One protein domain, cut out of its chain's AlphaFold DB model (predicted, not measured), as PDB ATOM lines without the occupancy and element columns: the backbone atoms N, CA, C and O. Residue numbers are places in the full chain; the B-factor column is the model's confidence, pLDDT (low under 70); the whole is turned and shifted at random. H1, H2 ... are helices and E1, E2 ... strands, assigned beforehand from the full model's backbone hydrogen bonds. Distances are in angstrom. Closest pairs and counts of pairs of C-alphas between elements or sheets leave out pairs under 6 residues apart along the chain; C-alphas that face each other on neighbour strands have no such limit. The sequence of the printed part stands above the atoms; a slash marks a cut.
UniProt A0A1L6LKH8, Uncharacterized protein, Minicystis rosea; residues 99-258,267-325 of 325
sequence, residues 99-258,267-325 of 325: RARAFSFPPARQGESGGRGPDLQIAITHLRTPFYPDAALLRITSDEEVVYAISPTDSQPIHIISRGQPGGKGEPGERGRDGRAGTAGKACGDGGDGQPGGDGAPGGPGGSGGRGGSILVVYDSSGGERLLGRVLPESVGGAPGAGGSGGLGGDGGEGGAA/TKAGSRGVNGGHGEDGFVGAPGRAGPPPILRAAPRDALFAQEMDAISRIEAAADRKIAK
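This is residues 99 to 258 and 267 to 325 of the 325 residues of an uncharacterized protein of Minicystis rosea (UniProt A0A1L6LKH8). With little regular structure, the domain is a small head, a sandwich of two sheets, at one end of a long stalk in which residues 164 to 214, 237 to 258 and 267 to 294, without named elements, run side by side. The 219 printed residues, extended with radius of gyration 31.4 A, span 108 by 40 by 28 A; class mixed, order E1 E2 E3 E4 E5 E6 H1 E7 E8 H2 H3.

The mixed sheet runs E4 (145 to 151), E3 (135 to 142, 22.7 A), E2 (120 to 127, 21.1 A), E6 (215 to 220), E8 (295 to 299). The parallel sheet runs E1 (100 to 103, from (0.630, -56.519, 0.462)), E5 (158 to 163), E7 (231 to 236). Helices are H1 (224 to 230), H2 (301 to 305), H3 (309 to 320, to (-21.535, -70.076, 14.489)).

E2 E3 E4 form a meander, successive antiparallel neighbours, with N 123 and O 139 2.8 A apart. H1 and H2 are on opposite faces of this twisted sheet; H3 only grazes it. O i to N i+4 pairs within range: H2 every, H3 7 of 8, H1 0 of 3, but 3 of 4 i+3.

C-alphas 258 and 267 are 5.7 A apart across the cut. E1 to E2 and E5 to E6 are long links. Residues 323 to 325 are under pLDDT 70.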
ATOM      1  N   ARG A  99      -3.518 -57.119   0.874       94.50
ATOM      2  CA  ARG A  99      -2.770 -58.255   0.307       94.50
ATOM      3  C   ARG A  99      -1.264 -58.046   0.243       94.50
ATOM      4  O   ARG A  99      -0.546 -59.016   0.028       94.50
ATOM      5  N   ALA A 100      -0.788 -56.817   0.398       96.94
ATOM      6  CA  ALA A 100       0.630 -56.519   0.462       96.94
ATOM      7  C   ALA A 100       0.891 -55.417   1.486       96.94
ATOM      8  O   ALA A 100       0.185 -54.409   1.508       96.94
ATOM      9  N   ARG A 101       1.929 -55.588   2.305       97.06
ATOM     10  CA  ARG A 101       2.430 -54.549   3.204       97.06
ATOM     11  C   ARG A 101       3.950 -54.574   3.216       97.06
ATOM     12  O   ARG A 101       4.558 -55.623   3.412       97.06
ATOM     13  N   ALA A 102       4.548 -53.410   2.995       97.56
ATOM     14  CA  ALA A 102       5.987 -53.222   3.078       97.56
ATOM     15  C   ALA A 102       6.330 -52.398   4.317       97.56
ATOM     16  O   ALA A 102       5.740 -51.345   4.544       97.56
ATOM     17  N   PHE A 103       7.301 -52.882   5.078       97.94
ATOM     18  CA  PHE A 103       7.870 -52.225   6.243       97.94
ATOM     19  C   PHE A 103       9.246 -51.687   5.852       97.94
ATOM     20  O   PHE A 103      10.099 -52.433   5.366       97.94
ATOM     21  N   SER A 104       9.432 -50.379   5.994       97.12
ATOM     22  CA  SER A 104      10.625 -49.647   5.569       97.12
ATOM     23  C   SER A 104      10.806 -48.426   6.453       97.12
ATOM     24  O   SER A 104       9.829 -47.780   6.825       97.12
ATOM     25  N   PHE A 105      12.056 -48.046   6.694       96.56
ATOM     26  CA  PHE A 105      12.379 -46.735   7.247       96.56
ATOM     27  C   PHE A 105      12.268 -45.643   6.166       96.56
ATOM     28  O   PHE A 105      12.337 -45.962   4.968       96.56
ATOM     29  N   PRO A 106      12.109 -44.361   6.551       96.75
ATOM     30  CA  PRO A 106      12.222 -43.232   5.627       96.75
ATOM     31  C   PRO A 106      13.578 -43.234   4.902       96.75
ATOM     32  O   PRO A 106      14.531 -43.789   5.443       96.75
ATOM     33  N   PRO A 107      13.712 -42.615   3.716       95.19
ATOM     34  CA  PRO A 107      14.992 -42.540   3.006       95.19
ATOM     35  C   PRO A 107      16.141 -42.025   3.886       95.19
ATOM     36  O   PRO A 107      15.924 -41.194   4.770       95.19
ATOM     37  N   ALA A 108      17.359 -42.516   3.642       97.56
ATOM     38  CA  ALA A 108      18.548 -42.012   4.324       97.56
ATOM     39  C   ALA A 108      18.810 -40.536   3.976       97.56
ATOM     40  O   ALA A 108      18.284 -40.003   2.991       97.56
ATOM     41  N   ARG A 109      19.622 -39.864   4.800       98.00
ATOM     42  CA  ARG A 109      19.995 -38.466   4.553       98.00
ATOM     43  C   ARG A 109      20.872 -38.358   3.314       98.00
ATOM     44  O   ARG A 109      21.352 -39.352   2.784       98.00
ATOM     45  N   GLN A 110      21.070 -37.132   2.850       97.75
ATOM     46  CA  GLN A 110      21.767 -36.846   1.604       97.75
ATOM     47  C   GLN A 110      23.144 -37.531   1.532       97.75
ATOM     48  O   GLN A 110      23.941 -37.435   2.459       97.75
ATOM     49  N   GLY A 111      23.379 -38.288   0.458       95.19
ATOM     50  CA  GLY A 111      24.588 -39.083   0.218       95.19
ATOM     51  C   GLY A 111      24.774 -40.308   1.126       95.19
ATOM     52  O   GLY A 111      25.623 -41.155   0.839       95.19
ATOM     53  N   GLU A 112      23.992 -40.459   2.197       98.44
ATOM     54  CA  GLU A 112      24.133 -41.565   3.142       98.44
ATOM     55  C   GLU A 112      23.556 -42.866   2.577       98.44
ATOM     56  O   GLU A 112      22.509 -42.899   1.925       98.44
ATOM     57  N   SER A 113      24.230 -43.977   2.871       98.44
ATOM     58  CA  SER A 113      23.690 -45.299   2.556       98.44
ATOM     59  C   SER A 113      22.537 -45.652   3.493       98.44
ATOM     60  O   SER A 113      22.557 -45.330   4.679       98.44
ATOM     61  N   GLY A 114      21.546 -46.356   2.960       98.50
ATOM     62  CA  GLY A 114      20.419 -46.860   3.721       98.50
ATOM     63  C   GLY A 114      20.833 -47.883   4.776       98.50
ATOM     64  O   GLY A 114      21.659 -48.767   4.538       98.50
ATOM     65  N   GLY A 115      20.205 -47.790   5.941       98.50
ATOM     66  CA  GLY A 115      20.239 -48.794   6.988       98.50
ATOM     67  C   GLY A 115      19.476 -50.072   6.632       98.50
ATOM     68  O   GLY A 115      18.692 -50.156   5.682       98.50
ATOM     69  N   ARG A 116      19.718 -51.109   7.431       98.44
ATOM     70  CA  ARG A 116      19.013 -52.387   7.320       98.44
ATOM     71  C   ARG A 116      17.501 -52.194   7.511       98.44
ATOM     72  O   ARG A 116      17.092 -51.339   8.283       98.44
ATOM     73  N   GLY A 117      16.693 -52.993   6.817       98.19
ATOM     74  CA  GLY A 117      15.240 -53.025   6.976       98.19
ATOM     75  C   GLY A 117      14.818 -53.562   8.346       98.19
ATOM     76  O   GLY A 117      15.619 -54.231   9.009       98.19
ATOM     77  N   PRO A 118      13.575 -53.291   8.770       98.38
ATOM     78  CA  PRO A 118      13.094 -53.672  10.090       98.38
ATOM     79  C   PRO A 118      13.011 -55.190  10.249       98.38
ATOM     80  O   PRO A 118      12.714 -55.920   9.296       98.38
ATOM     81  N   ASP A 119      13.261 -55.665  11.463       98.50
ATOM     82  CA  ASP A 119      13.041 -57.063  11.811       98.50
ATOM     83  C   ASP A 119      11.555 -57.314  12.036       98.50
ATOM     84  O   ASP A 119      10.901 -56.594  12.785       98.50
ATOM     85  N   LEU A 120      11.025 -58.336  11.367       98.69
ATOM     86  CA  LEU A 120       9.607 -58.665  11.420       98.69
ATOM     87  C   LEU A 120       9.388 -59.983  12.149       98.69
ATOM     88  O   LEU A 120      10.006 -61.000  11.823       98.69
ATOM     89  N   GLN A 121       8.430 -59.989  13.070       98.69
ATOM     90  CA  GLN A 121       7.853 -61.206  13.620       98.69
ATOM     91  C   GLN A 121       6.405 -61.335  13.150       98.69
ATOM     92  O   GLN A 121       5.584 -60.456  13.393       98.69
ATOM     93  N   ILE A 122       6.084 -62.438  12.481       98.62
ATOM     94  CA  ILE A 122       4.761 -62.706  11.921       98.62
ATOM     95  C   ILE A 122       4.173 -63.908  12.653       98.62
ATOM     96  O   ILE A 122       4.630 -65.029  12.449       98.62
ATOM     97  N   ALA A 123       3.166 -63.691  13.495       98.62
ATOM     98  CA  ALA A 123       2.379 -64.762  14.097       98.62
ATOM     99  C   ALA A 123       1.154 -65.071  13.225       98.62
ATOM    100  O   ALA A 123       0.492 -64.142  12.762       98.62
ATOM    101  N   ILE A 124       0.840 -66.350  13.001       98.62
ATOM    102  CA  ILE A 124      -0.266 -66.768  12.120       98.62
ATOM    103  C   ILE A 124      -1.111 -67.836  12.798       98.62
ATOM    104  O   ILE A 124      -0.583 -68.837  13.276       98.62
ATOM    105  N   THR A 125      -2.428 -67.656  12.792       98.56
ATOM    106  CA  THR A 125      -3.394 -68.647  13.284       98.56
ATOM    107  C   THR A 125      -4.591 -68.745  12.349       98.56
ATOM    108  O   THR A 125      -4.892 -67.809  11.610       98.56
ATOM    109  N   HIS A 126      -5.327 -69.853  12.415       97.81
ATOM    110  CA  HIS A 126      -6.679 -69.896  11.861       97.81
ATOM    111  C   HIS A 126      -7.574 -68.862  12.544       97.81
ATOM    112  O   HIS A 126      -7.405 -68.585  13.732       97.81
ATOM    113  N   LEU A 127      -8.514 -68.306  11.788       97.88
ATOM    114  CA  LEU A 127      -9.579 -67.448  12.288       97.88
ATOM    115  C   LEU A 127     -10.835 -67.719  11.465       97.88
ATOM    116  O   LEU A 127     -10.899 -67.387  10.282       97.88
ATOM    117  N   ARG A 128     -11.861 -68.296  12.084       97.31
ATOM    118  CA  ARG A 128     -13.150 -68.473  11.411       97.31
ATOM    119  C   ARG A 128     -14.008 -67.234  11.626       97.31
ATOM    120  O   ARG A 128     -14.335 -66.904  12.760       97.31
ATOM    121  N   THR A 129     -14.411 -66.575  10.545       97.06
ATOM    122  CA  THR A 129     -15.317 -65.416  10.603       97.06
ATOM    123  C   THR A 129     -16.669 -65.758   9.966       97.06
ATOM    124  O   THR A 129     -16.739 -66.695   9.165       97.06
ATOM    125  N   PRO A 130     -17.749 -64.996  10.234       95.94
ATOM    126  CA  PRO A 130     -19.035 -65.205   9.559       95.94
ATOM    127  C   PRO A 130     -18.977 -65.018   8.036       95.94
ATOM    128  O   PRO A 130     -19.853 -65.489   7.313       95.94
ATOM    129  N   PHE A 131     -17.954 -64.314   7.540       95.44
ATOM    130  CA  PHE A 131     -17.783 -63.987   6.123       95.44
ATOM    131  C   PHE A 131     -16.742 -64.864   5.422       95.44
ATOM    132  O   PHE A 131     -16.767 -64.981   4.197       95.44
ATOM    133  N   TYR A 132     -15.814 -65.445   6.178       96.56
ATOM    134  CA  TYR A 132     -14.659 -66.193   5.692       96.56
ATOM    135  C   TYR A 132     -14.412 -67.375   6.642       96.56
ATOM    136  O   TYR A 132     -13.764 -67.200   7.678       96.56
ATOM    137  N   PRO A 133     -14.963 -68.565   6.332       95.94
ATOM    138  CA  PRO A 133     -14.903 -69.717   7.230       95.94
ATOM    139  C   PRO A 133     -13.506 -70.348   7.328       95.94
ATOM    140  O   PRO A 133     -13.234 -71.097   8.259       95.94
ATOM    141  N   ASP A 134     -12.631 -70.042   6.376       96.06
ATOM    142  CA  ASP A 134     -11.265 -70.552   6.298       96.06
ATOM    143  C   ASP A 134     -10.260 -69.392   6.244       96.06
ATOM    144  O   ASP A 134      -9.336 -69.377   5.431       96.06
ATOM    145  N   ALA A 135     -10.476 -68.362   7.064       97.56
ATOM    146  CA  ALA A 135      -9.548 -67.244   7.145       97.56
ATOM    147  C   ALA A 135      -8.352 -67.577   8.056       97.56
ATOM    148  O   ALA A 135      -8.400 -68.474   8.905       97.56
ATOM    149  N   ALA A 136      -7.274 -66.818   7.893       98.25
ATOM    150  CA  ALA A 136      -6.149 -66.802   8.816       98.25
ATOM    151  C   ALA A 136      -5.900 -65.378   9.318       98.25
ATOM    152  O   ALA A 136      -5.928 -64.430   8.533       98.25
ATOM    153  N   LEU A 137      -5.648 -65.244  10.618       98.44
ATOM    154  CA  LEU A 137      -5.226 -64.000  11.250       98.44
ATOM    155  C   LEU A 137      -3.704 -63.952  11.295       98.44
ATOM    156  O   LEU A 137      -3.063 -64.892  11.767       98.44
ATOM    157  N   LEU A 138      -3.147 -62.839  10.832       98.62
ATOM    158  CA  LEU A 138      -1.736 -62.512  10.935       98.62
ATOM    159  C   LEU A 138      -1.576 -61.364  11.935       98.62
ATOM    160  O   LEU A 138      -2.249 -60.341  11.800       98.62
ATOM    161  N   ARG A 139      -0.660 -61.511  12.897       98.50
ATOM    162  CA  ARG A 139      -0.121 -60.402  13.695       98.50
ATOM    163  C   ARG A 139       1.318 -60.161  13.269       98.50
ATOM    164  O   ARG A 139       2.159 -61.042  13.429       98.50
ATOM    165  N   ILE A 140       1.585 -58.987  12.715       98.50
ATOM    166  CA  ILE A 140       2.913 -58.570  12.274       98.50
ATOM    167  C   ILE A 140       3.448 -57.557  13.279       98.50
ATOM    168  O   ILE A 140       2.817 -56.528  13.512       98.50
ATOM    169  N   THR A 141       4.601 -57.858  13.859       98.38
ATOM    170  CA  THR A 141       5.312 -56.990  14.796       98.38
ATOM    171  C   THR A 141       6.595 -56.495  14.137       98.38
ATOM    172  O   THR A 141       7.361 -57.303  13.607       98.38
ATOM    173  N   SER A 142       6.805 -55.181  14.169       97.62
ATOM    174  CA  SER A 142       7.994 -54.484  13.676       97.62
ATOM    175  C   SER A 142       8.388 -53.438  14.711       97.62
ATOM    176  O   SER A 142       7.680 -52.447  14.863       97.62
ATOM    177  N   ASP A 143       9.493 -53.650  15.423       93.19
ATOM    178  CA  ASP A 143       9.886 -52.826  16.575       93.19
ATOM    179  C   ASP A 143       8.739 -52.706  17.607       93.19
ATOM    180  O   ASP A 143       8.392 -53.696  18.253       93.19
ATOM    181  N   GLU A 144       8.121 -51.528  17.740       92.25
ATOM    182  CA  GLU A 144       6.973 -51.264  18.627       92.25
ATOM    183  C   GLU A 144       5.617 -51.257  17.888       92.25
ATOM    184  O   GLU A 144       4.562 -51.165  18.518       92.25
ATOM    185  N   GLU A 145       5.609 -51.366  16.555       95.75
ATOM    186  CA  GLU A 145       4.386 -51.385  15.749       95.75
ATOM    187  C   GLU A 145       3.797 -52.802  15.690       95.75
ATOM    188  O   GLU A 145       4.480 -53.772  15.345       95.75
ATOM    189  N   VAL A 146       2.494 -52.917  15.970       97.19
ATOM    190  CA  VAL A 146       1.716 -54.150  15.794       97.19
ATOM    191  C   VAL A 146       0.611 -53.917  14.774       97.19
ATOM    192  O   VAL A 146      -0.202 -53.004  14.902       97.19
ATOM    193  N   VAL A 147       0.562 -54.783  13.766       97.31
ATOM    194  CA  VAL A 147      -0.400 -54.724  12.667       97.31
ATOM    195  C   VAL A 147      -1.128 -56.052  12.553       97.31
ATOM    196  O   VAL A 147      -0.502 -57.112  12.528       97.31
ATOM    197  N   TYR A 148      -2.446 -55.990  12.391       97.75
ATOM    198  CA  TYR A 148      -3.271 -57.155  12.098       97.75
ATOM    199  C   TYR A 148      -3.678 -57.188  10.632       97.75
ATOM    200  O   TYR A 148      -4.001 -56.158  10.042       97.75
ATOM    201  N   ALA A 149      -3.703 -58.385  10.058       97.88
ATOM    202  CA  ALA A 149      -4.223 -58.618   8.720       97.88
ATOM    203  C   ALA A 149      -4.953 -59.966   8.652       97.88
ATOM    204  O   ALA A 149      -4.636 -60.888   9.406       97.88
ATOM    205  N   ILE A 150      -5.933 -60.089   7.754       98.00
ATOM    206  CA  ILE A 150      -6.696 -61.329   7.555       98.00
ATOM    207  C   ILE A 150      -6.480 -61.839   6.134       98.00
ATOM    208  O   ILE A 150      -6.826 -61.158   5.168       98.00
ATOM    209  N   SER A 151      -5.936 -63.052   6.006       98.00
ATOM    210  CA  SER A 151      -5.919 -63.805   4.748       98.00
ATOM    211  C   SER A 151      -7.274 -64.509   4.604       98.00
ATOM    212  O   SER A 151      -7.551 -65.423   5.385       98.00
ATOM    213  N   PRO A 152      -8.151 -64.100   3.668       96.75
ATOM    214  CA  PRO A 152      -9.540 -64.571   3.656       96.75
ATOM    215  C   PRO A 152      -9.687 -66.030   3.214       96.75
ATOM    216  O   PRO A 152     -10.609 -66.719   3.649       96.75
ATOM    217  N   THR A 153      -8.794 -66.478   2.330       95.81
ATOM    218  CA  THR A 153      -8.726 -67.828   1.751       95.81
ATOM    219  C   THR A 153      -7.265 -68.206   1.489       95.81
ATOM    220  O   THR A 153      -6.383 -67.347   1.487       95.81
ATOM    221  N   ASP A 154      -6.989 -69.490   1.273       94.06
ATOM    222  CA  ASP A 154      -5.648 -70.022   0.978       94.06
ATOM    223  C   ASP A 154      -5.060 -69.484  -0.334       94.06
ATOM    224  O   ASP A 154      -3.870 -69.206  -0.431       94.06
ATOM    225  N   SER A 155      -5.921 -69.241  -1.317       95.31
ATOM    226  CA  SER A 155      -5.611 -68.595  -2.594       95.31
ATOM    227  C   SER A 155      -5.337 -67.090  -2.487       95.31
ATOM    228  O   SER A 155      -4.997 -66.448  -3.483       95.31
ATOM    229  N   GLN A 156      -5.486 -66.501  -1.298       96.38
ATOM    230  CA  GLN A 156      -5.280 -65.076  -1.043       96.38
ATOM    231  C   GLN A 156      -4.245 -64.861   0.069       96.38
ATOM    232  O   GLN A 156      -4.585 -64.359   1.149       96.38
ATOM    233  N   PRO A 157      -2.970 -65.218  -0.177       97.50
ATOM    234  CA  PRO A 157      -1.911 -64.948   0.776       97.50
ATOM    235  C   PRO A 157      -1.629 -63.450   0.898       97.50
ATOM    236  O   PRO A 157      -1.885 -62.671  -0.029       97.50
ATOM    237  N   ILE A 158      -1.051 -63.069   2.036       98.19
ATOM    238  CA  ILE A 158      -0.598 -61.705   2.309       98.19
ATOM    239  C   ILE A 158       0.911 -61.603   2.097       98.19
ATOM    240  O   ILE A 158       1.684 -62.319   2.731       98.19
ATOM    241  N   HIS A 159       1.334 -60.690   1.229       98.44
ATOM    242  CA  HIS A 159       2.734 -60.384   0.970       98.44
ATOM    243  C   HIS A 159       3.270 -59.422   2.035       98.44
ATOM    244  O   HIS A 159       2.814 -58.284   2.134       98.44
ATOM    245  N   ILE A 160       4.221 -59.876   2.847       98.44
ATOM    246  CA  ILE A 160       4.816 -59.084   3.927       98.44
ATOM    247  C   ILE A 160       6.285 -58.862   3.603       98.44
ATOM    248  O   ILE A 160       7.068 -59.809   3.583       98.44
ATOM    249  N   ILE A 161       6.653 -57.608   3.356       98.62
ATOM    250  CA  ILE A 161       7.989 -57.247   2.887       98.62
ATOM    251  C   ILE A 161       8.740 -56.497   3.990       98.62
ATOM    252  O   ILE A 161       8.315 -55.415   4.390       98.62
ATOM    253  N   SER A 162       9.892 -57.014   4.423       98.56
ATOM    254  CA  SER A 162      10.903 -56.225   5.140       98.56
ATOM    255  C   SER A 162      11.854 -55.605   4.121       98.56
ATOM    256  O   SER A 162      12.611 -56.314   3.451       98.56
ATOM    257  N   ARG A 163      11.805 -54.281   3.969       98.69
ATOM    258  CA  ARG A 163      12.582 -53.550   2.966       98.69
ATOM    259  C   ARG A 163      13.708 -52.765   3.624       98.69
ATOM    260  O   ARG A 163      13.489 -52.016   4.572       98.69
ATOM    261  N   GLY A 164      14.914 -52.919   3.082       98.56
ATOM    262  CA  GLY A 164      16.051 -52.074   3.436       98.56
ATOM    263  C   GLY A 164      15.767 -50.596   3.189       98.56
ATOM    264  O   GLY A 164      15.058 -50.242   2.248       98.56
ATOM    265  N   GLN A 165      16.330 -49.721   4.014       98.50
ATOM    266  CA  GLN A 165      16.133 -48.283   3.866       98.50
ATOM    267  C   GLN A 165      16.656 -47.813   2.494       98.50
ATOM    268  O   GLN A 165      17.734 -48.250   2.074       98.50
ATOM    269  N   PRO A 166      15.939 -46.942   1.766       98.56
ATOM    270  CA  PRO A 166      16.475 -46.337   0.551       98.56
ATOM    271  C   PRO A 166      17.742 -45.522   0.838       98.56
ATOM    272  O   PRO A 166      17.819 -44.841   1.863       98.56
ATOM    273  N   GLY A 167      18.714 -45.568  -0.074       98.50
ATOM    274  CA  GLY A 167      19.875 -44.681  -0.024       98.50
ATOM    275  C   GLY A 167      19.476 -43.222  -0.258       98.50
ATOM    276  O   GLY A 167      18.504 -42.936  -0.962       98.50
ATOM    277  N   GLY A 168      20.214 -42.292   0.336       98.44
ATOM    278  CA  GLY A 168      19.959 -40.868   0.186       98.44
ATOM    279  C   GLY A 168      20.415 -40.332  -1.164       98.44
ATOM    280  O   GLY A 168      21.409 -40.789  -1.731       98.44
ATOM    281  N   LYS A 169      19.701 -39.335  -1.689       98.50
ATOM    282  CA  LYS A 169      20.120 -38.615  -2.901       98.50
ATOM    283  C   LYS A 169      21.460 -37.913  -2.656       98.50
ATOM    284  O   LYS A 169      21.675 -37.443  -1.551       98.50
ATOM    285  N   GLY A 170      22.335 -37.802  -3.648       98.25
ATOM    286  CA  GLY A 170      23.566 -37.019  -3.542       98.25
ATOM    287  C   GLY A 170      23.337 -35.505  -3.447       98.25
ATOM    288  O   GLY A 170      22.261 -34.984  -3.770       98.25
ATOM    289  N   GLU A 171      24.354 -34.784  -2.981       98.25
ATOM    290  CA  GLU A 171      24.347 -33.317  -2.918       98.25
ATOM    291  C   GLU A 171      24.456 -32.684  -4.305       98.25
ATOM    292  O   GLU A 171      25.276 -33.132  -5.101       98.25
ATOM    293  N   PRO A 172      23.634 -31.680  -4.656       98.38
ATOM    294  CA  PRO A 172      23.852 -30.951  -5.896       98.38
ATOM    295  C   PRO A 172      25.188 -30.203  -5.829       98.38
ATOM    296  O   PRO A 172      25.540 -29.640  -4.795       98.38
ATOM    297  N   GLY A 173      25.910 -30.178  -6.944       98.19
ATOM    298  CA  GLY A 173      27.125 -29.396  -7.081       98.19
ATOM    299  C   GLY A 173      26.837 -27.896  -7.034       98.19
ATOM    300  O   GLY A 173      25.811 -27.416  -7.527       98.19
ATOM    301  N   GLU A 174      27.752 -27.140  -6.438       98.44
ATOM    302  CA  GLU A 174      27.670 -25.683  -6.388       98.44
ATOM    303  C   GLU A 174      27.850 -25.054  -7.775       98.44
ATOM    304  O   GLU A 174      28.660 -25.503  -8.590       98.44
ATOM    305  N   ARG A 175      27.120 -23.963  -8.037       98.38
ATOM    306  CA  ARG A 175      27.317 -23.166  -9.251       98.38
ATOM    307  C   ARG A 175      28.692 -22.495  -9.224       98.38
ATOM    308  O   ARG A 175      29.082 -21.894  -8.221       98.38
ATOM    309  N   GLY A 176      29.378 -22.529 -10.359       98.31
ATOM    310  CA  GLY A 176      30.596 -21.776 -10.595       98.31
ATOM    311  C   GLY A 176      30.368 -20.269 -10.483       98.31
ATOM    312  O   GLY A 176      29.287 -19.745 -10.756       98.31
ATOM    313  N   ARG A 177      31.388 -19.537 -10.037       98.38
ATOM    314  CA  ARG A 177      31.283 -18.079  -9.882       98.38
ATOM    315  C   ARG A 177      31.335 -17.396 -11.238       98.38
ATOM    316  O   ARG A 177      32.179 -17.741 -12.056       98.38
ATOM    317  N   ASP A 178      30.507 -16.382 -11.440       98.38
ATOM    318  CA  ASP A 178      30.578 -15.578 -12.658       98.38
ATOM    319  C   ASP A 178      31.892 -14.777 -12.705       98.38
ATOM    320  O   ASP A 178      32.401 -14.284 -11.689       98.38
ATOM    321  N   GLY A 179      32.447 -14.662 -13.906       98.00
ATOM    322  CA  GLY A 179      33.635 -13.888 -14.199       98.00
ATOM    323  C   GLY A 179      33.362 -12.393 -14.084       98.00
ATOM    324  O   GLY A 179      32.304 -11.884 -14.454       98.00
ATOM    325  N   ARG A 180      34.337 -11.649 -13.561       98.06
ATOM    326  CA  ARG A 180      34.240 -10.188 -13.454       98.06
ATOM    327  C   ARG A 180      34.400  -9.533 -14.819       98.06
ATOM    328  O   ARG A 180      35.249  -9.945 -15.604       98.06
ATOM    329  N   ALA A 181      33.643  -8.469 -15.061       97.94
ATOM    330  CA  ALA A 181      33.820  -7.656 -16.254       97.94
ATOM    331  C   ALA A 181      35.215  -7.006 -16.297       97.94
ATOM    332  O   ALA A 181      35.791  -6.646 -15.263       97.94
ATOM    333  N   GLY A 182      35.736  -6.847 -17.508       96.75
ATOM    334  CA  GLY A 182      36.979  -6.155 -17.785       96.75
ATOM    335  C   GLY A 182      36.854  -4.648 -17.570       96.75
ATOM    336  O   GLY A 182      35.781  -4.055 -17.683       96.75
ATOM    337  N   THR A 183      37.965  -4.000 -17.235       97.12
ATOM    338  CA  THR A 183      37.985  -2.550 -17.005       97.12
ATOM    339  C   THR A 183      37.963  -1.790 -18.324       97.12
ATOM    340  O   THR A 183      38.693  -2.148 -19.245       97.12
ATOM    341  N   ALA A 184      37.201  -0.701 -18.418       95.94
ATOM    342  CA  ALA A 184      37.250   0.162 -19.596       95.94
ATOM    343  C   ALA A 184      38.648   0.776 -19.800       95.94
ATOM    344  O   ALA A 184      39.326   1.153 -18.836       95.94
ATOM    345  N   GLY A 185      39.059   0.892 -21.062       93.12
ATOM    346  CA  GLY A 185      40.316   1.513 -21.451       93.12
ATOM    347  C   GLY A 185      40.322   3.017 -21.175       93.12
ATOM    348  O   GLY A 185      39.316   3.712 -21.338       93.12
ATOM    349  N   LYS A 186      41.475   3.544 -20.756       92.62
ATOM    350  CA  LYS A 186      41.716   4.999 -20.692       92.62
ATOM    351  C   LYS A 186      41.994   5.538 -22.101       92.62
ATOM    352  O   LYS A 186      42.152   4.754 -23.025       92.62
ATOM    353  N   ALA A 187      42.059   6.858 -22.294       94.00
ATOM    354  CA  ALA A 187      42.350   7.450 -23.608       94.00
ATOM    355  C   ALA A 187      43.594   6.817 -24.262       94.00
ATOM    356  O   ALA A 187      44.623   6.665 -23.601       94.00
ATOM    357  N   CYS A 188      43.472   6.433 -25.536       89.94
ATOM    358  CA  CYS A 188      44.473   5.654 -26.272       89.94
ATOM    359  C   CYS A 188      44.900   4.317 -25.625       89.94
ATOM    360  O   CYS A 188      45.965   3.797 -25.951       89.94
ATOM    361  N   GLY A 189      44.092   3.752 -24.725       94.06
ATOM    362  CA  GLY A 189      44.313   2.453 -24.094       94.06
ATOM    363  C   GLY A 189      43.225   1.439 -24.438       94.06
ATOM    364  O   GLY A 189      42.056   1.784 -24.626       94.06
ATOM    365  N   ASP A 190      43.617   0.173 -24.484       95.38
ATOM    366  CA  ASP A 190      42.702  -0.943 -24.704       95.38
ATOM    367  C   ASP A 190      41.798  -1.179 -23.490       95.38
ATOM    368  O   ASP A 190      42.145  -0.855 -22.348       95.38
ATOM    369  N   GLY A 191      40.624  -1.749 -23.743       96.75
ATOM    370  CA  GLY A 191      39.794  -2.312 -22.687       96.75
ATOM    371  C   GLY A 191      40.437  -3.577 -22.120       96.75
ATOM    372  O   GLY A 191      41.035  -4.360 -22.851       96.75
ATOM    373  N   GLY A 192      40.318  -3.783 -20.812       97.50
ATOM    374  CA  GLY A 192      40.747  -5.022 -20.171       97.50
ATOM    375  C   GLY A 192      39.813  -6.172 -20.533       97.50
ATOM    376  O   GLY A 192      38.609  -5.969 -20.671       97.50
ATOM    377  N   ASP A 193      40.346  -7.380 -20.664       97.81
ATOM    378  CA  ASP A 193      39.532  -8.574 -20.884       97.81
ATOM    379  C   ASP A 193      38.648  -8.879 -19.665       97.81
ATOM    380  O   ASP A 193      39.003  -8.588 -18.517       97.81
ATOM    381  N   GLY A 194      37.486  -9.478 -19.917       97.88
ATOM    382  CA  GLY A 194      36.660 -10.045 -18.862       97.88
ATOM    383  C   GLY A 194      37.316 -11.289 -18.267       97.88
ATOM    384  O   GLY A 194      37.959 -12.073 -18.965       97.88
ATOM    385  N   GLN A 195      37.160 -11.488 -16.962       98.38
ATOM    386  CA  GLN A 195      37.655 -12.688 -16.295       98.38
ATOM    387  C   GLN A 195      36.809 -13.907 -16.689       98.38
ATOM    388  O   GLN A 195      35.607 -13.764 -16.927       98.38
ATOM    389  N   PRO A 196      37.398 -15.110 -16.742       98.00
ATOM    390  CA  PRO A 196      36.637 -16.331 -16.967       98.00
ATOM    391  C   PRO A 196      35.647 -16.587 -15.823       98.00
ATOM    392  O   PRO A 196      35.903 -16.213 -14.674       98.00
ATOM    393  N   GLY A 197      34.532 -17.236 -16.146       98.25
ATOM    394  CA  GLY A 197      33.667 -17.854 -15.148       98.25
ATOM    395  C   GLY A 197      34.346 -19.082 -14.544       98.25
ATOM    396  O   GLY A 197      35.172 -19.728 -15.186       98.25
ATOM    397  N   GLY A 198      34.033 -19.388 -13.289       98.44
ATOM    398  CA  GLY A 198      34.468 -20.617 -12.634       98.44
ATOM    399  C   GLY A 198      33.619 -21.807 -13.070       98.44
ATOM    400  O   GLY A 198      32.435 -21.648 -13.362       98.44
ATOM    401  N   ASP A 199      34.203 -22.998 -13.076       98.38
ATOM    402  CA  ASP A 199      33.468 -24.234 -13.339       98.38
ATOM    403  C   ASP A 199      32.478 -24.536 -12.206       98.38
ATOM    404  O   ASP A 199      32.689 -24.156 -11.048       98.38
ATOM    405  N   GLY A 200      31.385 -25.217 -12.539       98.44
ATOM    406  CA  GLY A 200      30.482 -25.782 -11.544       98.44
ATOM    407  C   GLY A 200      31.135 -26.952 -10.811       98.44
ATOM    408  O   GLY A 200      31.884 -27.730 -11.402       98.44
ATOM    409  N   ALA A 201      30.847 -27.098  -9.520       98.56
ATOM    410  CA  ALA A 201      31.334 -28.237  -8.751       98.56
ATOM    411  C   ALA A 201      30.597 -29.525  -9.169       98.56
ATOM    412  O   ALA A 201      29.435 -29.459  -9.576       98.56
ATOM    413  N   PRO A 202      31.224 -30.707  -9.074       98.44
ATOM    414  CA  PRO A 202      30.536 -31.967  -9.331       98.44
ATOM    415  C   PRO A 202      29.427 -32.220  -8.299       98.44
ATOM    416  O   PRO A 202      29.505 -31.765  -7.156       98.44
ATOM    417  N   GLY A 203      28.405 -32.974  -8.696       98.44
ATOM    418  CA  GLY A 203      27.395 -33.487  -7.780       98.44
ATOM    419  C   GLY A 203      27.957 -34.589  -6.877       98.44
ATOM    420  O   GLY A 203      28.789 -35.401  -7.281       98.44
ATOM    421  N   GLY A 204      27.483 -34.645  -5.636       98.38
ATOM    422  CA  GLY A 204      27.812 -35.703  -4.689       98.38
ATOM    423  C   GLY A 204      27.215 -37.058  -5.101       98.38
ATOM    424  O   GLY A 204      26.169 -37.109  -5.755       98.38
ATOM    425  N   PRO A 205      27.835 -38.183  -4.711       98.50
ATOM    426  CA  PRO A 205      27.303 -39.510  -4.998       98.50
ATOM    427  C   PRO A 205      26.003 -39.778  -4.227       98.50
ATOM    428  O   PRO A 205      25.799 -39.279  -3.120       98.50
ATOM    429  N   GLY A 206      25.134 -40.603  -4.801       98.44
ATOM    430  CA  GLY A 206      23.988 -41.168  -4.100       98.44
ATOM    431  C   GLY A 206      24.404 -42.302  -3.162       98.44
ATOM    432  O   GLY A 206      25.322 -43.072  -3.449       98.44
ATOM    433  N   GLY A 207      23.704 -42.433  -2.040       98.50
ATOM    434  CA  GLY A 207      23.930 -43.514  -1.089       98.50
ATOM    435  C   GLY A 207      23.457 -44.868  -1.615       98.50
ATOM    436  O   GLY A 207      22.511 -44.958  -2.397       98.50
ATOM    437  N   SER A 208      24.080 -45.958  -1.165       98.75
ATOM    438  CA  SER A 208      23.595 -47.304  -1.499       98.75
ATOM    439  C   SER A 208      22.316 -47.632  -0.727       98.75
ATOM    440  O   SER A 208      22.124 -47.154   0.386       98.75
ATOM    441  N   GLY A 209      21.442 -48.466  -1.279       98.62
ATOM    442  CA  GLY A 209      20.288 -48.992  -0.558       98.62
ATOM    443  C   GLY A 209      20.707 -49.938   0.569       98.62
ATOM    444  O   GLY A 209      21.689 -50.675   0.461       98.62
ATOM    445  N   GLY A 210      19.941 -49.948   1.653       98.62
ATOM    446  CA  GLY A 210      20.188 -50.821   2.792       98.62
ATOM    447  C   GLY A 210      19.777 -52.269   2.552       98.62
ATOM    448  O   GLY A 210      18.994 -52.580   1.656       98.62
ATOM    449  N   ARG A 211      20.292 -53.197   3.359       98.69
ATOM    450  CA  ARG A 211      19.908 -54.617   3.282       98.69
ATOM    451  C   ARG A 211      18.492 -54.844   3.833       98.69
ATOM    452  O   ARG A 211      18.121 -54.176   4.786       98.69
ATOM    453  N   GLY A 212      17.739 -55.817   3.327       98.50
ATOM    454  CA  GLY A 212      16.488 -56.262   3.970       98.50
ATOM    455  C   GLY A 212      16.676 -56.774   5.413       98.50
ATOM    456  O   GLY A 212      17.763 -57.232   5.794       98.50
ATOM    457  N   GLY A 213      15.622 -56.684   6.229       98.50
ATOM    458  CA  GLY A 213      15.606 -57.154   7.620       98.50
ATOM    459  C   GLY A 213      15.443 -58.672   7.744       98.50
ATOM    460  O   GLY A 213      15.353 -59.388   6.748       98.50
ATOM    461  N   SER A 214      15.465 -59.205   8.962       98.56
ATOM    462  CA  SER A 214      15.141 -60.617   9.204       98.56
ATOM    463  C   SER A 214      13.642 -60.795   9.399       98.56
ATOM    464  O   SER A 214      12.951 -59.882   9.841       98.56
ATOM    465  N   ILE A 215      13.138 -61.973   9.039       98.75
ATOM    466  CA  ILE A 215      11.725 -62.305   9.188       98.75
ATOM    467  C   ILE A 215      11.622 -63.622   9.948       98.75
ATOM    468  O   ILE A 215      12.162 -64.641   9.511       98.75
ATOM    469  N   LEU A 216      10.922 -63.598  11.077       98.62
ATOM    470  CA  LEU A 216      10.530 -64.775  11.840       98.62
ATOM    471  C   LEU A 216       9.033 -65.008  11.642       98.62
ATOM    472  O   LEU A 216       8.218 -64.200  12.074       98.62
ATOM    473  N   VAL A 217       8.663 -66.130  11.034       98.56
ATOM    474  CA  VAL A 217       7.271 -66.571  10.932       98.56
ATOM    475  C   VAL A 217       7.016 -67.626  11.994       98.56
ATOM    476  O   VAL A 217       7.669 -68.672  12.014       98.56
ATOM    477  N   VAL A 218       6.053 -67.362  12.871       98.44
ATOM    478  CA  VAL A 218       5.589 -68.307  13.881       98.44
ATOM    479  C   VAL A 218       4.140 -68.681  13.592       98.44
ATOM    480  O   VAL A 218       3.257 -67.830  13.616       98.44
ATOM    481  N   TYR A 219       3.879 -69.945  13.289       98.50
ATOM    482  CA  TYR A 219       2.538 -70.421  12.955       98.50
ATOM    483  C   TYR A 219       1.955 -71.256  14.091       98.50
ATOM    484  O   TYR A 219       2.678 -71.935  14.826       98.50
ATOM    485  N   ASP A 220       0.632 -71.208  14.221       98.25
ATOM    486  CA  ASP A 220      -0.099 -72.061  15.143       98.25
ATOM    487  C   ASP A 220       0.123 -73.534  14.779       98.25
ATOM    488  O   ASP A 220      -0.263 -74.008  13.706       98.25
ATOM    489  N   SER A 221       0.729 -74.265  15.714       97.44
ATOM    490  CA  SER A 221       0.989 -75.702  15.611       97.44
ATOM    491  C   SER A 221      -0.264 -76.528  15.290       97.44
ATOM    492  O   SER A 221      -0.145 -77.545  14.609       97.44
ATOM    493  N   SER A 222      -1.457 -76.080  15.703       96.50
ATOM    494  CA  SER A 222      -2.724 -76.767  15.414       96.50
ATOM    495  C   SER A 222      -3.150 -76.646  13.946       96.50
ATOM    496  O   SER A 222      -3.817 -77.527  13.401       96.50
ATOM    497  N   GLY A 223      -2.743 -75.559  13.287       91.44
ATOM    498  CA  GLY A 223      -3.014 -75.323  11.877       91.44
ATOM    499  C   GLY A 223      -2.077 -76.085  10.952       91.44
ATOM    500  O   GLY A 223      -2.469 -76.398   9.830       91.44
ATOM    501  N   GLY A 224      -0.874 -76.418  11.418       90.56
ATOM    502  CA  GLY A 224       0.157 -77.067  10.613       90.56
ATOM    503  C   GLY A 224       0.661 -76.187   9.463       90.56
ATOM    504  O   GLY A 224       0.451 -74.974   9.423       90.56
ATOM    505  N   GLU A 225       1.323 -76.810   8.491       90.06
ATOM    506  CA  GLU A 225       2.006 -76.103   7.397       90.06
ATOM    507  C   GLU A 225       1.059 -75.364   6.438       90.06
ATOM    508  O   GLU A 225       1.487 -74.443   5.747       90.06
ATOM    509  N   ARG A 226      -0.249 -75.670   6.431       94.19
ATOM    510  CA  ARG A 226      -1.229 -74.955   5.587       94.19
ATOM    511  C   ARG A 226      -1.312 -73.456   5.900       94.19
ATOM    512  O   ARG A 226      -1.712 -72.674   5.042       94.19
ATOM    513  N   LEU A 227      -0.935 -73.049   7.118       97.12
ATOM    514  CA  LEU A 227      -0.858 -71.639   7.504       97.12
ATOM    515  C   LEU A 227       0.322 -70.916   6.851       97.12
ATOM    516  O   LEU A 227       0.241 -69.712   6.629       97.12
ATOM    517  N   LEU A 228       1.390 -71.631   6.485       96.44
ATOM    518  CA  LEU A 228       2.542 -71.036   5.807       96.44
ATOM    519  C   LEU A 228       2.162 -70.522   4.416       96.44
ATOM    520  O   LEU A 228       2.645 -69.476   4.004       96.44
ATOM    521  N   GLY A 229       1.219 -71.184   3.740       96.62
ATOM    522  CA  GLY A 229       0.662 -70.720   2.467       96.62
ATOM    523  C   GLY A 229      -0.177 -69.440   2.562       96.62
ATOM    524  O   GLY A 229      -0.588 -68.920   1.534       96.62
ATOM    525  N   ARG A 230      -0.446 -68.917   3.770       97.75
ATOM    526  CA  ARG A 230      -1.239 -67.689   3.993       97.75
ATOM    527  C   ARG A 230      -0.405 -66.417   3.990       97.75
ATOM    528  O   ARG A 230      -0.960 -65.320   3.935       97.75
ATOM    529  N   VAL A 231       0.915 -66.553   4.043       98.00
ATOM    530  CA  VAL A 231       1.856 -65.440   4.058       98.00
ATOM    531  C   VAL A 231       2.923 -65.659   2.995       98.00
ATOM    532  O   VAL A 231       3.398 -66.769   2.783       98.00
ATOM    533  N   LEU A 232       3.329 -64.582   2.340       98.25
ATOM    534  CA  LEU A 232       4.493 -64.550   1.467       98.25
ATOM    535  C   LEU A 232       5.495 -63.570   2.100       98.25
ATOM    536  O   LEU A 232       5.390 -62.364   1.882       98.25
ATOM    537  N   PRO A 233       6.389 -64.044   2.984       98.31
ATOM    538  CA  PRO A 233       7.387 -63.197   3.622       98.31
ATOM    539  C   PRO A 233       8.563 -62.950   2.671       98.31
ATOM    540  O   PRO A 233       9.186 -63.897   2.190       98.31
ATOM    541  N   GLU A 234       8.910 -61.687   2.442       98.44
ATOM    542  CA  GLU A 234      10.016 -61.296   1.566       98.44
ATOM    543  C   GLU A 234      10.951 -60.310   2.271       98.44
ATOM    544  O   GLU A 234      10.513 -59.322   2.858       98.44
ATOM    545  N   SER A 235      12.260 -60.550   2.200       98.44
ATOM    546  CA  SER A 235      13.260 -59.608   2.703       98.44
ATOM    547  C   SER A 235      14.083 -59.038   1.557       98.44
ATOM    548  O   SER A 235      14.951 -59.712   0.997       98.44
ATOM    549  N   VAL A 236      13.828 -57.776   1.220       98.69
ATOM    550  CA  VAL A 236      14.380 -57.115   0.031       98.69
ATOM    551  C   VAL A 236      15.277 -55.946   0.403       98.69
ATOM    552  O   VAL A 236      15.097 -55.291   1.428       98.69
ATOM    553  N   GLY A 237      16.245 -55.649  -0.458       98.56
ATOM    554  CA  GLY A 237      17.064 -54.454  -0.310       98.56
ATOM    555  C   GLY A 237      16.297 -53.153  -0.560       98.56
ATOM    556  O   GLY A 237      15.241 -53.128  -1.201       98.56
ATOM    557  N   GLY A 238      16.861 -52.061  -0.057       98.38
ATOM    558  CA  GLY A 238      16.432 -50.704  -0.360       98.38
ATOM    559  C   GLY A 238      16.822 -50.277  -1.769       98.38
ATOM    560  O   GLY A 238      17.771 -50.796  -2.361       98.38
ATOM    561  N   ALA A 239      16.088 -49.305  -2.304       98.50
ATOM    562  CA  ALA A 239      16.453 -48.664  -3.561       98.50
ATOM    563  C   ALA A 239      17.766 -47.867  -3.406       98.50
ATOM    564  O   ALA A 239      18.039 -47.356  -2.313       98.50
ATOM    565  N   PRO A 240      18.579 -47.749  -4.468       98.50
ATOM    566  CA  PRO A 240      19.734 -46.863  -4.451       98.50
ATOM    567  C   PRO A 240      19.305 -45.393  -4.407       98.50
ATOM    568  O   PRO A 240      18.273 -45.017  -4.966       98.50
ATOM    569  N   GLY A 241      20.129 -44.554  -3.787       98.31
ATOM    570  CA  GLY A 241      20.022 -43.106  -3.883       98.31
ATOM    571  C   GLY A 241      20.507 -42.614  -5.245       98.31
ATOM    572  O   GLY A 241      21.521 -43.088  -5.764       98.31
ATOM    573  N   ALA A 242      19.794 -41.658  -5.835       98.50
ATOM    574  CA  ALA A 242      20.249 -40.989  -7.051       98.50
ATOM    575  C   ALA A 242      21.487 -40.126  -6.764       98.50
ATOM    576  O   ALA A 242      21.611 -39.580  -5.668       98.50
ATOM    577  N   GLY A 243      22.369 -39.954  -7.747       98.31
ATOM    578  CA  GLY A 243      23.435 -38.960  -7.657       98.31
ATOM    579  C   GLY A 243      22.894 -37.531  -7.575       98.31
ATOM    580  O   GLY A 243      21.759 -37.246  -7.973       98.31
ATOM    581  N   GLY A 244      23.693 -36.628  -7.016       98.38
ATOM    582  CA  GLY A 244      23.438 -35.196  -7.082       98.38
ATOM    583  C   GLY A 244      23.703 -34.671  -8.488       98.38
ATOM    584  O   GLY A 244      24.580 -35.175  -9.178       98.38
ATOM    585  N   SER A 245      22.955 -33.667  -8.931       98.50
ATOM    586  CA  SER A 245      23.241 -33.010 -10.209       98.50
ATOM    587  C   SER A 245      24.542 -32.214 -10.121       98.50
ATOM    588  O   SER A 245      24.797 -31.600  -9.084       98.50
ATOM    589  N   GLY A 246      25.319 -32.160 -11.195       98.38
ATOM    590  CA  GLY A 246      26.466 -31.271 -11.310       98.38
ATOM    591  C   GLY A 246      26.065 -29.796 -11.243       98.38
ATOM    592  O   GLY A 246      24.967 -29.397 -11.644       98.38
ATOM    593  N   GLY A 247      26.955 -28.972 -10.702       98.44
ATOM    594  CA  GLY A 247      26.781 -27.530 -10.622       98.44
ATOM    595  C   GLY A 247      26.871 -26.880 -11.998       98.44
ATOM    596  O   GLY A 247      27.618 -27.318 -12.871       98.44
ATOM    597  N   LEU A 248      26.126 -25.800 -12.217       98.50
ATOM    598  CA  LEU A 248      26.256 -25.050 -13.465       98.50
ATOM    599  C   LEU A 248      27.573 -24.264 -13.483       98.50
ATOM    600  O   LEU A 248      27.977 -23.740 -12.449       98.50
ATOM    601  N   GLY A 249      28.216 -24.139 -14.644       98.25
ATOM    602  CA  GLY A 249      29.340 -23.218 -14.808       98.25
ATOM    603  C   GLY A 249      28.921 -21.757 -14.622       98.25
ATOM    604  O   GLY A 249      27.764 -21.394 -14.863       98.25
ATOM    605  N   GLY A 250      29.854 -20.925 -14.167       98.38
ATOM    606  CA  GLY A 250      29.691 -19.477 -14.108       98.38
ATOM    607  C   GLY A 250      29.852 -18.844 -15.487       98.38
ATOM    608  O   GLY A 250      30.629 -19.315 -16.320       98.38
ATOM    609  N   ASP A 251      29.145 -17.753 -15.738       98.38
ATOM    610  CA  ASP A 251      29.275 -17.016 -16.990       98.38
ATOM    611  C   ASP A 251      30.602 -16.255 -17.038       98.38
ATOM    612  O   ASP A 251      31.053 -15.700 -16.038       98.38
ATOM    613  N   GLY A 252      31.241 -16.195 -18.204       98.00
ATOM    614  CA  GLY A 252      32.441 -15.397 -18.412       98.00
ATOM    615  C   GLY A 252      32.126 -13.903 -18.433       98.00
ATOM    616  O   GLY A 252      31.151 -13.474 -19.065       98.00
ATOM    617  N   GLY A 253      32.967 -13.118 -17.759       98.12
ATOM    618  CA  GLY A 253      32.801 -11.677 -17.621       98.12
ATOM    619  C   GLY A 253      32.900 -10.958 -18.959       98.12
ATOM    620  O   GLY A 253      33.647 -11.359 -19.849       98.12
ATOM    621  N   GLU A 254      32.153  -9.875 -19.126       98.12
ATOM    622  CA  GLU A 254      32.215  -9.074 -20.349       98.12
ATOM    623  C   GLU A 254      33.569  -8.370 -20.498       98.12
ATOM    624  O   GLU A 254      34.190  -7.987 -19.510       98.12
ATOM    625  N   GLY A 255      34.043  -8.198 -21.733       96.75
ATOM    626  CA  GLY A 255      35.249  -7.420 -22.006       96.75
ATOM    627  C   GLY A 255      35.013  -5.921 -21.818       96.75
ATOM    628  O   GLY A 255      33.941  -5.405 -22.131       96.75
ATOM    629  N   GLY A 256      36.016  -5.206 -21.313       97.25
ATOM    630  CA  GLY A 256      35.958  -3.761 -21.134       97.25
ATOM    631  C   GLY A 256      35.931  -3.021 -22.471       97.25
ATOM    632  O   GLY A 256      36.600  -3.409 -23.430       97.25
ATOM    633  N   ALA A 257      35.190  -1.916 -22.549       96.69
ATOM    634  CA  ALA A 257      35.187  -1.075 -23.744       96.69
ATOM    635  C   ALA A 257      36.579  -0.473 -24.016       96.69
ATOM    636  O   ALA A 257      37.316  -0.147 -23.081       96.69
ATOM    637  N   ALA A 258      36.919  -0.295 -25.295       94.19
ATOM    638  CA  ALA A 258      38.134   0.405 -25.704       94.19
ATOM    639  C   ALA A 258      38.093   1.872 -25.252       94.19
ATOM    640  O   ALA A 258      37.027   2.495 -25.239       94.19
ATOM    641  N   THR A 267      42.859   1.618 -30.508       89.81
ATOM    642  CA  THR A 267      42.486   0.869 -29.304       89.81
ATOM    643  C   THR A 267      41.542  -0.273 -29.651       89.81
ATOM    644  O   THR A 267      40.840  -0.252 -30.668       89.81
ATOM    645  N   LYS A 268      41.525  -1.290 -28.797       94.88
ATOM    646  CA  LYS A 268      40.682  -2.474 -28.924       94.88
ATOM    647  C   LYS A 268      39.875  -2.681 -27.646       94.88
ATOM    648  O   LYS A 268      40.342  -2.403 -26.543       94.88
ATOM    649  N   ALA A 269      38.643  -3.158 -27.792       95.88
ATOM    650  CA  ALA A 269      37.872  -3.621 -26.646       95.88
ATOM    651  C   ALA A 269      38.479  -4.923 -26.107       95.88
ATOM    652  O   ALA A 269      39.027  -5.724 -26.873       95.88
ATOM    653  N   GLY A 270      38.344  -5.131 -24.802       96.31
ATOM    654  CA  GLY A 270      38.665  -6.401 -24.178       96.31
ATOM    655  C   GLY A 270      37.770  -7.513 -24.722       96.31
ATOM    656  O   GLY A 270      36.635  -7.290 -25.149       96.31
ATOM    657  N   SER A 271      38.283  -8.729 -24.701       97.81
ATOM    658  CA  SER A 271      37.535  -9.933 -25.040       97.81
ATOM    659  C   SER A 271      36.641 -10.336 -23.867       97.81
ATOM    660  O   SER A 271      36.972 -10.101 -22.704       97.81
ATOM    661  N   ARG A 272      35.502 -10.971 -24.161       97.25
ATOM    662  CA  ARG A 272      34.696 -11.628 -23.126       97.25
ATOM    663  C   ARG A 272      35.489 -12.801 -22.538       97.25
ATOM    664  O   ARG A 272      36.112 -13.553 -23.288       97.25
ATOM    665  N   GLY A 273      35.435 -12.962 -21.222       97.69
ATOM    666  CA  GLY A 273      35.927 -14.149 -20.538       97.69
ATOM    667  C   GLY A 273      35.168 -15.397 -20.985       97.69
ATOM    668  O   GLY A 273      34.018 -15.329 -21.418       97.69
ATOM    669  N   VAL A 274      35.807 -16.558 -20.891       98.38
ATOM    670  CA  VAL A 274      35.150 -17.834 -21.201       98.38
ATOM    671  C   VAL A 274      34.169 -18.218 -20.092       98.38
ATOM    672  O   VAL A 274      34.418 -17.928 -18.920       98.38
ATOM    673  N   ASN A 275      33.056 -18.858 -20.450       98.19
ATOM    674  CA  ASN A 275      32.166 -19.476 -19.467       98.19
ATOM    675  C   ASN A 275      32.862 -20.686 -18.828       98.19
ATOM    676  O   ASN A 275      33.605 -21.397 -19.507       98.19
ATOM    677  N   GLY A 276      32.590 -20.922 -17.548       98.19
ATOM    678  CA  GLY A 276      32.997 -22.143 -16.863       98.19
ATOM    679  C   GLY A 276      32.223 -23.359 -17.374       98.19
ATOM    680  O   GLY A 276      31.101 -23.245 -17.874       98.19
ATOM    681  N   GLY A 277      32.822 -24.537 -17.239       98.31
ATOM    682  CA  GLY A 277      32.187 -25.817 -17.529       98.31
ATOM    683  C   GLY A 277      31.114 -26.184 -16.503       98.31
ATOM    684  O   GLY A 277      31.159 -25.764 -15.346       98.31
ATOM    685  N   HIS A 278      30.141 -26.994 -16.921       98.25
ATOM    686  CA  HIS A 278      29.227 -27.652 -15.989       98.25
ATOM    687  C   HIS A 278      29.970 -28.752 -15.224       98.25
ATOM    688  O   HIS A 278      30.766 -29.484 -15.813       98.25
ATOM    689  N   GLY A 279      29.689 -28.872 -13.929       98.19
ATOM    690  CA  GLY A 279      30.140 -29.995 -13.124       98.19
ATOM    691  C   GLY A 279      29.483 -31.295 -13.580       98.19
ATOM    692  O   GLY A 279      28.392 -31.291 -14.150       98.19
ATOM    693  N   GLU A 280      30.146 -32.418 -13.322       98.62
ATOM    694  CA  GLU A 280      29.594 -33.741 -13.612       98.62
ATOM    695  C   GLU A 280      28.502 -34.117 -12.602       98.62
ATOM    696  O   GLU A 280      28.570 -33.748 -11.426       98.62
ATOM    697  N   ASP A 281      27.503 -34.876 -13.049       98.44
ATOM    698  CA  ASP A 281      26.527 -35.489 -12.150       98.44
ATOM    699  C   ASP A 281      27.198 -36.561 -11.280       98.44
ATOM    700  O   ASP A 281      28.054 -37.325 -11.728       98.44
ATOM    701  N   GLY A 282      26.765 -36.651 -10.027       98.25
ATOM    702  CA  GLY A 282      27.187 -37.697  -9.111       98.25
ATOM    703  C   GLY A 282      26.683 -39.076  -9.539       98.25
ATOM    704  O   GLY A 282      25.654 -39.231 -10.199       98.25
ATOM    705  N   PHE A 283      27.385 -40.121  -9.108       98.38
ATOM    706  CA  PHE A 283      26.992 -41.496  -9.404       98.38
ATOM    707  C   PHE A 283      25.766 -41.933  -8.591       98.38
ATOM    708  O   PHE A 283      25.603 -41.558  -7.429       98.38
ATOM    709  N   VAL A 284      24.923 -42.777  -9.187       98.50
ATOM    710  CA  VAL A 284      23.841 -43.479  -8.480       98.50
ATOM    711  C   VAL A 284      24.447 -44.530  -7.543       98.50
ATOM    712  O   VAL A 284      25.400 -45.217  -7.914       98.50
ATOM    713  N   GLY A 285      23.893 -44.670  -6.338       98.31
ATOM    714  CA  GLY A 285      24.324 -45.690  -5.381       98.31
ATOM    715  C   GLY A 285      24.022 -47.123  -5.842       98.31
ATOM    716  O   GLY A 285      23.310 -47.357  -6.819       98.31
ATOM    717  N   ALA A 286      24.525 -48.121  -5.113       98.62
ATOM    718  CA  ALA A 286      24.187 -49.519  -5.383       98.62
ATOM    719  C   ALA A 286      22.828 -49.892  -4.759       98.62
ATOM    720  O   ALA A 286      22.499 -49.401  -3.678       98.62
ATOM    721  N   PRO A 287      22.020 -50.772  -5.377       98.56
ATOM    722  CA  PRO A 287      20.826 -51.301  -4.731       98.56
ATOM    723  C   PRO A 287      21.195 -52.130  -3.495       98.56
ATOM    724  O   PRO A 287      22.237 -52.792  -3.445       98.56
ATOM    725  N   GLY A 288      20.312 -52.126  -2.500       98.50
ATOM    726  CA  GLY A 288      20.479 -52.939  -1.307       98.50
ATOM    727  C   GLY A 288      20.380 -54.433  -1.598       98.50
ATOM    728  O   GLY A 288      19.677 -54.874  -2.508       98.50
ATOM    729  N   ARG A 289      21.060 -55.246  -0.788       98.56
ATOM    730  CA  ARG A 289      20.952 -56.711  -0.871       98.56
ATOM    731  C   ARG A 289      19.698 -57.213  -0.152       98.56
ATOM    732  O   ARG A 289      19.240 -56.606   0.815       98.56
ATOM    733  N   ALA A 290      19.192 -58.370  -0.564       98.50
ATOM    734  CA  ALA A 290      18.180 -59.094   0.202       98.50
ATOM    735  C   ALA A 290      18.672 -59.418   1.631       98.50
ATOM    736  O   ALA A 290      19.878 -59.579   1.889       98.50
ATOM    737  N   GLY A 291      17.738 -59.492   2.579       98.12
ATOM    738  CA  GLY A 291      18.031 -59.981   3.925       98.12
ATOM    739  C   GLY A 291      18.234 -61.499   3.960       98.12
ATOM    740  O   GLY A 291      18.339 -62.145   2.916       98.12
ATOM    741  N   PRO A 292      18.392 -62.092   5.153       98.31
ATOM    742  CA  PRO A 292      18.433 -63.545   5.279       98.31
ATOM    743  C   PRO A 292      17.067 -64.165   4.914       98.31
ATOM    744  O   PRO A 292      16.045 -63.485   5.036       98.31
ATOM    745  N   PRO A 293      17.027 -65.450   4.510       98.19
ATOM    746  CA  PRO A 293      15.770 -66.174   4.340       98.19
ATOM    747  C   PRO A 293      14.915 -66.162   5.622       98.19
ATOM    748  O   PRO A 293      15.483 -66.162   6.721       98.19
ATOM    749  N   PRO A 294      13.574 -66.187   5.509       98.19
ATOM    750  CA  PRO A 294      12.687 -66.266   6.665       98.19
ATOM    751  C   PRO A 294      12.927 -67.523   7.510       98.19
ATOM    752  O   PRO A 294      13.154 -68.612   6.983       98.19
ATOM    753  N   ILE A 295      12.830 -67.378   8.831       98.44
ATOM    754  CA  ILE A 295      12.886 -68.490   9.787       98.44
ATOM    755  C   ILE A 295      11.456 -68.891  10.133       98.44
ATOM    756  O   ILE A 295      10.646 -68.032  10.472       98.44
ATOM    757  N   LEU A 296      11.148 -70.187  10.088       98.00
ATOM    758  CA  LEU A 296       9.821 -70.721  10.398       98.00
ATOM    759  C   LEU A 296       9.839 -71.449  11.748       98.00
ATOM    760  O   LEU A 296      10.770 -72.207  12.028       98.00
ATOM    761  N   ARG A 297       8.824 -71.228  12.589       98.12
ATOM    762  CA  ARG A 297       8.649 -71.914  13.881       98.12
ATOM    763  C   ARG A 297       7.179 -72.226  14.151       98.12
ATOM    764  O   ARG A 297       6.313 -71.426  13.830       98.12
ATOM    765  N   ALA A 298       6.907 -73.354  14.796       98.12
ATOM    766  CA  ALA A 298       5.581 -73.665  15.322       98.12
ATOM    767  C   ALA A 298       5.480 -73.245  16.795       98.12
ATOM    768  O   ALA A 298       6.445 -73.393  17.548       98.12
ATOM    769  N   ALA A 299       4.315 -72.758  17.214       98.25
ATOM    770  CA  ALA A 299       3.991 -72.481  18.614       98.25
ATOM    771  C   ALA A 299       2.483 -72.675  18.854       98.25
ATOM    772  O   ALA A 299       1.713 -72.648  17.891       98.25
ATOM    773  N   PRO A 300       2.029 -72.903  20.097       98.12
ATOM    774  CA  PRO A 300       0.602 -73.023  20.370       98.12
ATOM    775  C   PRO A 300      -0.095 -71.656  20.266       98.12
ATOM    776  O   PRO A 300       0.498 -70.606  20.536       98.12
ATOM    777  N   ARG A 301      -1.359 -71.670  19.821       97.75
ATOM    778  CA  ARG A 301      -2.163 -70.469  19.524       97.75
ATOM    779  C   ARG A 301      -2.245 -69.479  20.684       97.75
ATOM    780  O   ARG A 301      -2.156 -68.278  20.456       97.75
ATOM    781  N   ASP A 302      -2.409 -69.976  21.902       97.50
ATOM    782  CA  ASP A 302      -2.517 -69.192  23.134       97.50
ATOM    783  C   ASP A 302      -1.222 -68.442  23.468       97.50
ATOM    784  O   ASP A 302      -1.272 -67.278  23.851       97.50
ATOM    785  N   ALA A 303      -0.059 -69.055  23.239       97.81
ATOM    786  CA  ALA A 303       1.230 -68.378  23.372       97.81
ATOM    787  C   ALA A 303       1.426 -67.308  22.288       97.81
ATOM    788  O   ALA A 303       2.030 -66.264  22.541       97.81
ATOM    789  N   LEU A 304       0.920 -67.560  21.077       97.50
ATOM    790  CA  LEU A 304       1.013 -66.609  19.979       97.50
ATOM    791  C   LEU A 304       0.102 -65.409  20.189       97.50
ATOM    792  O   LEU A 304       0.595 -64.297  20.071       97.50
ATOM    793  N   PHE A 305      -1.172 -65.611  20.517       98.06
ATOM    794  CA  PHE A 305      -2.227 -64.590  20.480       98.06
ATOM    795  C   PHE A 305      -2.852 -64.310  21.852       98.06
ATOM    796  O   PHE A 305      -4.026 -63.960  21.930       98.06
ATOM    797  N   ALA A 306      -2.089 -64.460  22.941       97.81
ATOM    798  CA  ALA A 306      -2.584 -64.322  24.315       97.81
ATOM    799  C   ALA A 306      -3.438 -63.058  24.543       97.81
ATOM    800  O   ALA A 306      -4.483 -63.128  25.183       97.81
ATOM    801  N   GLN A 307      -3.014 -61.919  23.989       97.69
ATOM    802  CA  GLN A 307      -3.695 -60.628  24.136       97.69
ATOM    803  C   GLN A 307      -4.936 -60.492  23.233       97.69
ATOM    804  O   GLN A 307      -5.812 -59.675  23.502       97.69
ATOM    805  N   GLU A 308      -5.047 -61.313  22.187       98.00
ATOM    806  CA  GLU A 308      -6.134 -61.272  21.204       98.00
ATOM    807  C   GLU A 308      -7.166 -62.392  21.399       98.00
ATOM    808  O   GLU A 308      -8.157 -62.438  20.665       98.00
ATOM    809  N   MET A 309      -6.973 -63.291  22.373       97.75
ATOM    810  CA  MET A 309      -7.832 -64.468  22.559       97.75
ATOM    811  C   MET A 309      -9.308 -64.114  22.774       97.75
ATOM    812  O   MET A 309     -10.179 -64.815  22.249       97.75
ATOM    813  N   ASP A 310      -9.608 -63.011  23.464       97.94
ATOM    814  CA  ASP A 310     -10.987 -62.547  23.669       97.94
ATOM    815  C   ASP A 310     -11.635 -62.089  22.355       97.94
ATOM    816  O   ASP A 310     -12.781 -62.435  22.054       97.94
ATOM    817  N   ALA A 311     -10.891 -61.342  21.534       97.69
ATOM    818  CA  ALA A 311     -11.361 -60.886  20.230       97.69
ATOM    819  C   ALA A 311     -11.552 -62.064  19.267       97.69
ATOM    820  O   ALA A 311     -12.596 -62.173  18.626       97.69
ATOM    821  N   ILE A 312     -10.582 -62.980  19.220       98.19
ATOM    822  CA  ILE A 312     -10.635 -64.207  18.422       98.19
ATOM    823  C   ILE A 312     -11.870 -65.036  18.788       98.19
ATOM    824  O   ILE A 312     -12.663 -65.375  17.910       98.19
ATOM    825  N   SER A 313     -12.074 -65.308  20.080       97.75
ATOM    826  CA  SER A 313     -13.197 -66.119  20.558       97.75
ATOM    827  C   SER A 313     -14.541 -65.472  20.223       97.75
ATOM    828  O   SER A 313     -15.469 -66.149  19.778       97.75
ATOM    829  N   ARG A 314     -14.645 -64.142  20.368       97.50
ATOM    830  CA  ARG A 314     -15.837 -63.378  19.974       97.50
ATOM    831  C   ARG A 314     -16.142 -63.524  18.480       97.50
ATOM    832  O   ARG A 314     -17.300 -63.756  18.121       97.50
ATOM    833  N   ILE A 315     -15.125 -63.405  17.625       97.69
ATOM    834  CA  ILE A 315     -15.257 -63.536  16.166       97.69
ATOM    835  C   ILE A 315     -15.681 -64.955  15.777       97.69
ATOM    836  O   ILE A 315     -16.625 -65.131  15.003       97.69
ATOM    837  N   GLU A 316     -15.047 -65.970  16.355       97.19
ATOM    838  CA  GLU A 316     -15.348 -67.371  16.046       97.19
ATOM    839  C   GLU A 316     -16.748 -67.780  16.518       97.19
ATOM    840  O   GLU A 316     -17.439 -68.510  15.802       97.19
ATOM    841  N   ALA A 317     -17.204 -67.246  17.656       96.94
ATOM    842  CA  ALA A 317     -18.572 -67.417  18.144       96.94
ATOM    843  C   ALA A 317     -19.606 -66.682  17.273       96.94
ATOM    844  O   ALA A 317     -20.749 -67.125  17.137       96.94
ATOM    845  N   ALA A 318     -19.244 -65.548  16.661       95.38
ATOM    846  CA  ALA A 318     -20.098 -64.898  15.670       95.38
ATOM    847  C   ALA A 318     -20.265 -65.763  14.414       95.38
ATOM    848  O   ALA A 318     -21.353 -65.780  13.845       95.38
ATOM    849  N   ALA A 319     -19.236 -66.517  14.012       94.19
ATOM    850  CA  ALA A 319     -19.297 -67.382  12.836       94.19
ATOM    851  C   ALA A 319     -20.278 -68.562  12.987       94.19
ATOM    852  O   ALA A 319     -20.827 -69.024  11.989       94.19
ATOM    853  N   ASP A 320     -20.538 -69.025  14.217       91.50
ATOM    854  CA  ASP A 320     -21.535 -70.076  14.489       91.50
ATOM    855  C   ASP A 320     -22.977 -69.562  14.499       91.50
ATOM    856  O   ASP A 320     -23.929 -70.333  14.338       91.50
ATOM    857  N   ARG A 321     -23.171 -68.251  14.671       90.44
ATOM    858  CA  ARG A 321     -24.500 -67.655  14.573       90.44
ATOM    859  C   ARG A 321     -24.897 -67.661  13.104       90.44
ATOM    860  O   ARG A 321     -24.329 -66.927  12.302       90.44
ATOM    861  N   LYS A 322     -25.894 -68.480  12.743       71.31
ATOM    862  CA  LYS A 322     -26.535 -68.395  11.423       71.31
ATOM    863  C   LYS A 322     -26.917 -66.936  11.189       71.31
ATOM    864  O   LYS A 322     -27.792 -66.417  11.879       71.31
ATOM    865  N   ILE A 323     -26.258 -66.281  10.235       63.50
ATOM    866  CA  ILE A 323     -26.690 -64.968   9.771       63.50
ATOM    867  C   ILE A 323     -28.074 -65.203   9.168       63.50
ATOM    868  O   ILE A 323     -28.189 -65.872   8.139       63.50
ATOM    869  N   ALA A 324     -29.123 -64.743   9.852       57.56
ATOM    870  CA  ALA A 324     -30.447 -64.663   9.257       57.56
ATOM    871  C   ALA A 324     -30.291 -63.805   7.994       57.56
ATOM    872  O   ALA A 324     -29.847 -62.660   8.090       57.56
ATOM    873  N   LYS A 325     -30.500 -64.435   6.835       51.31
ATOM    874  CA  LYS A 325     -30.435 -63.775   5.531       51.31
ATOM    875  C   LYS A 325     -31.512 -62.711   5.419       51.31
ATOM    876  O   LYS A 325     -32.624 -62.976   5.926       51.31
TER     877      LYS A 325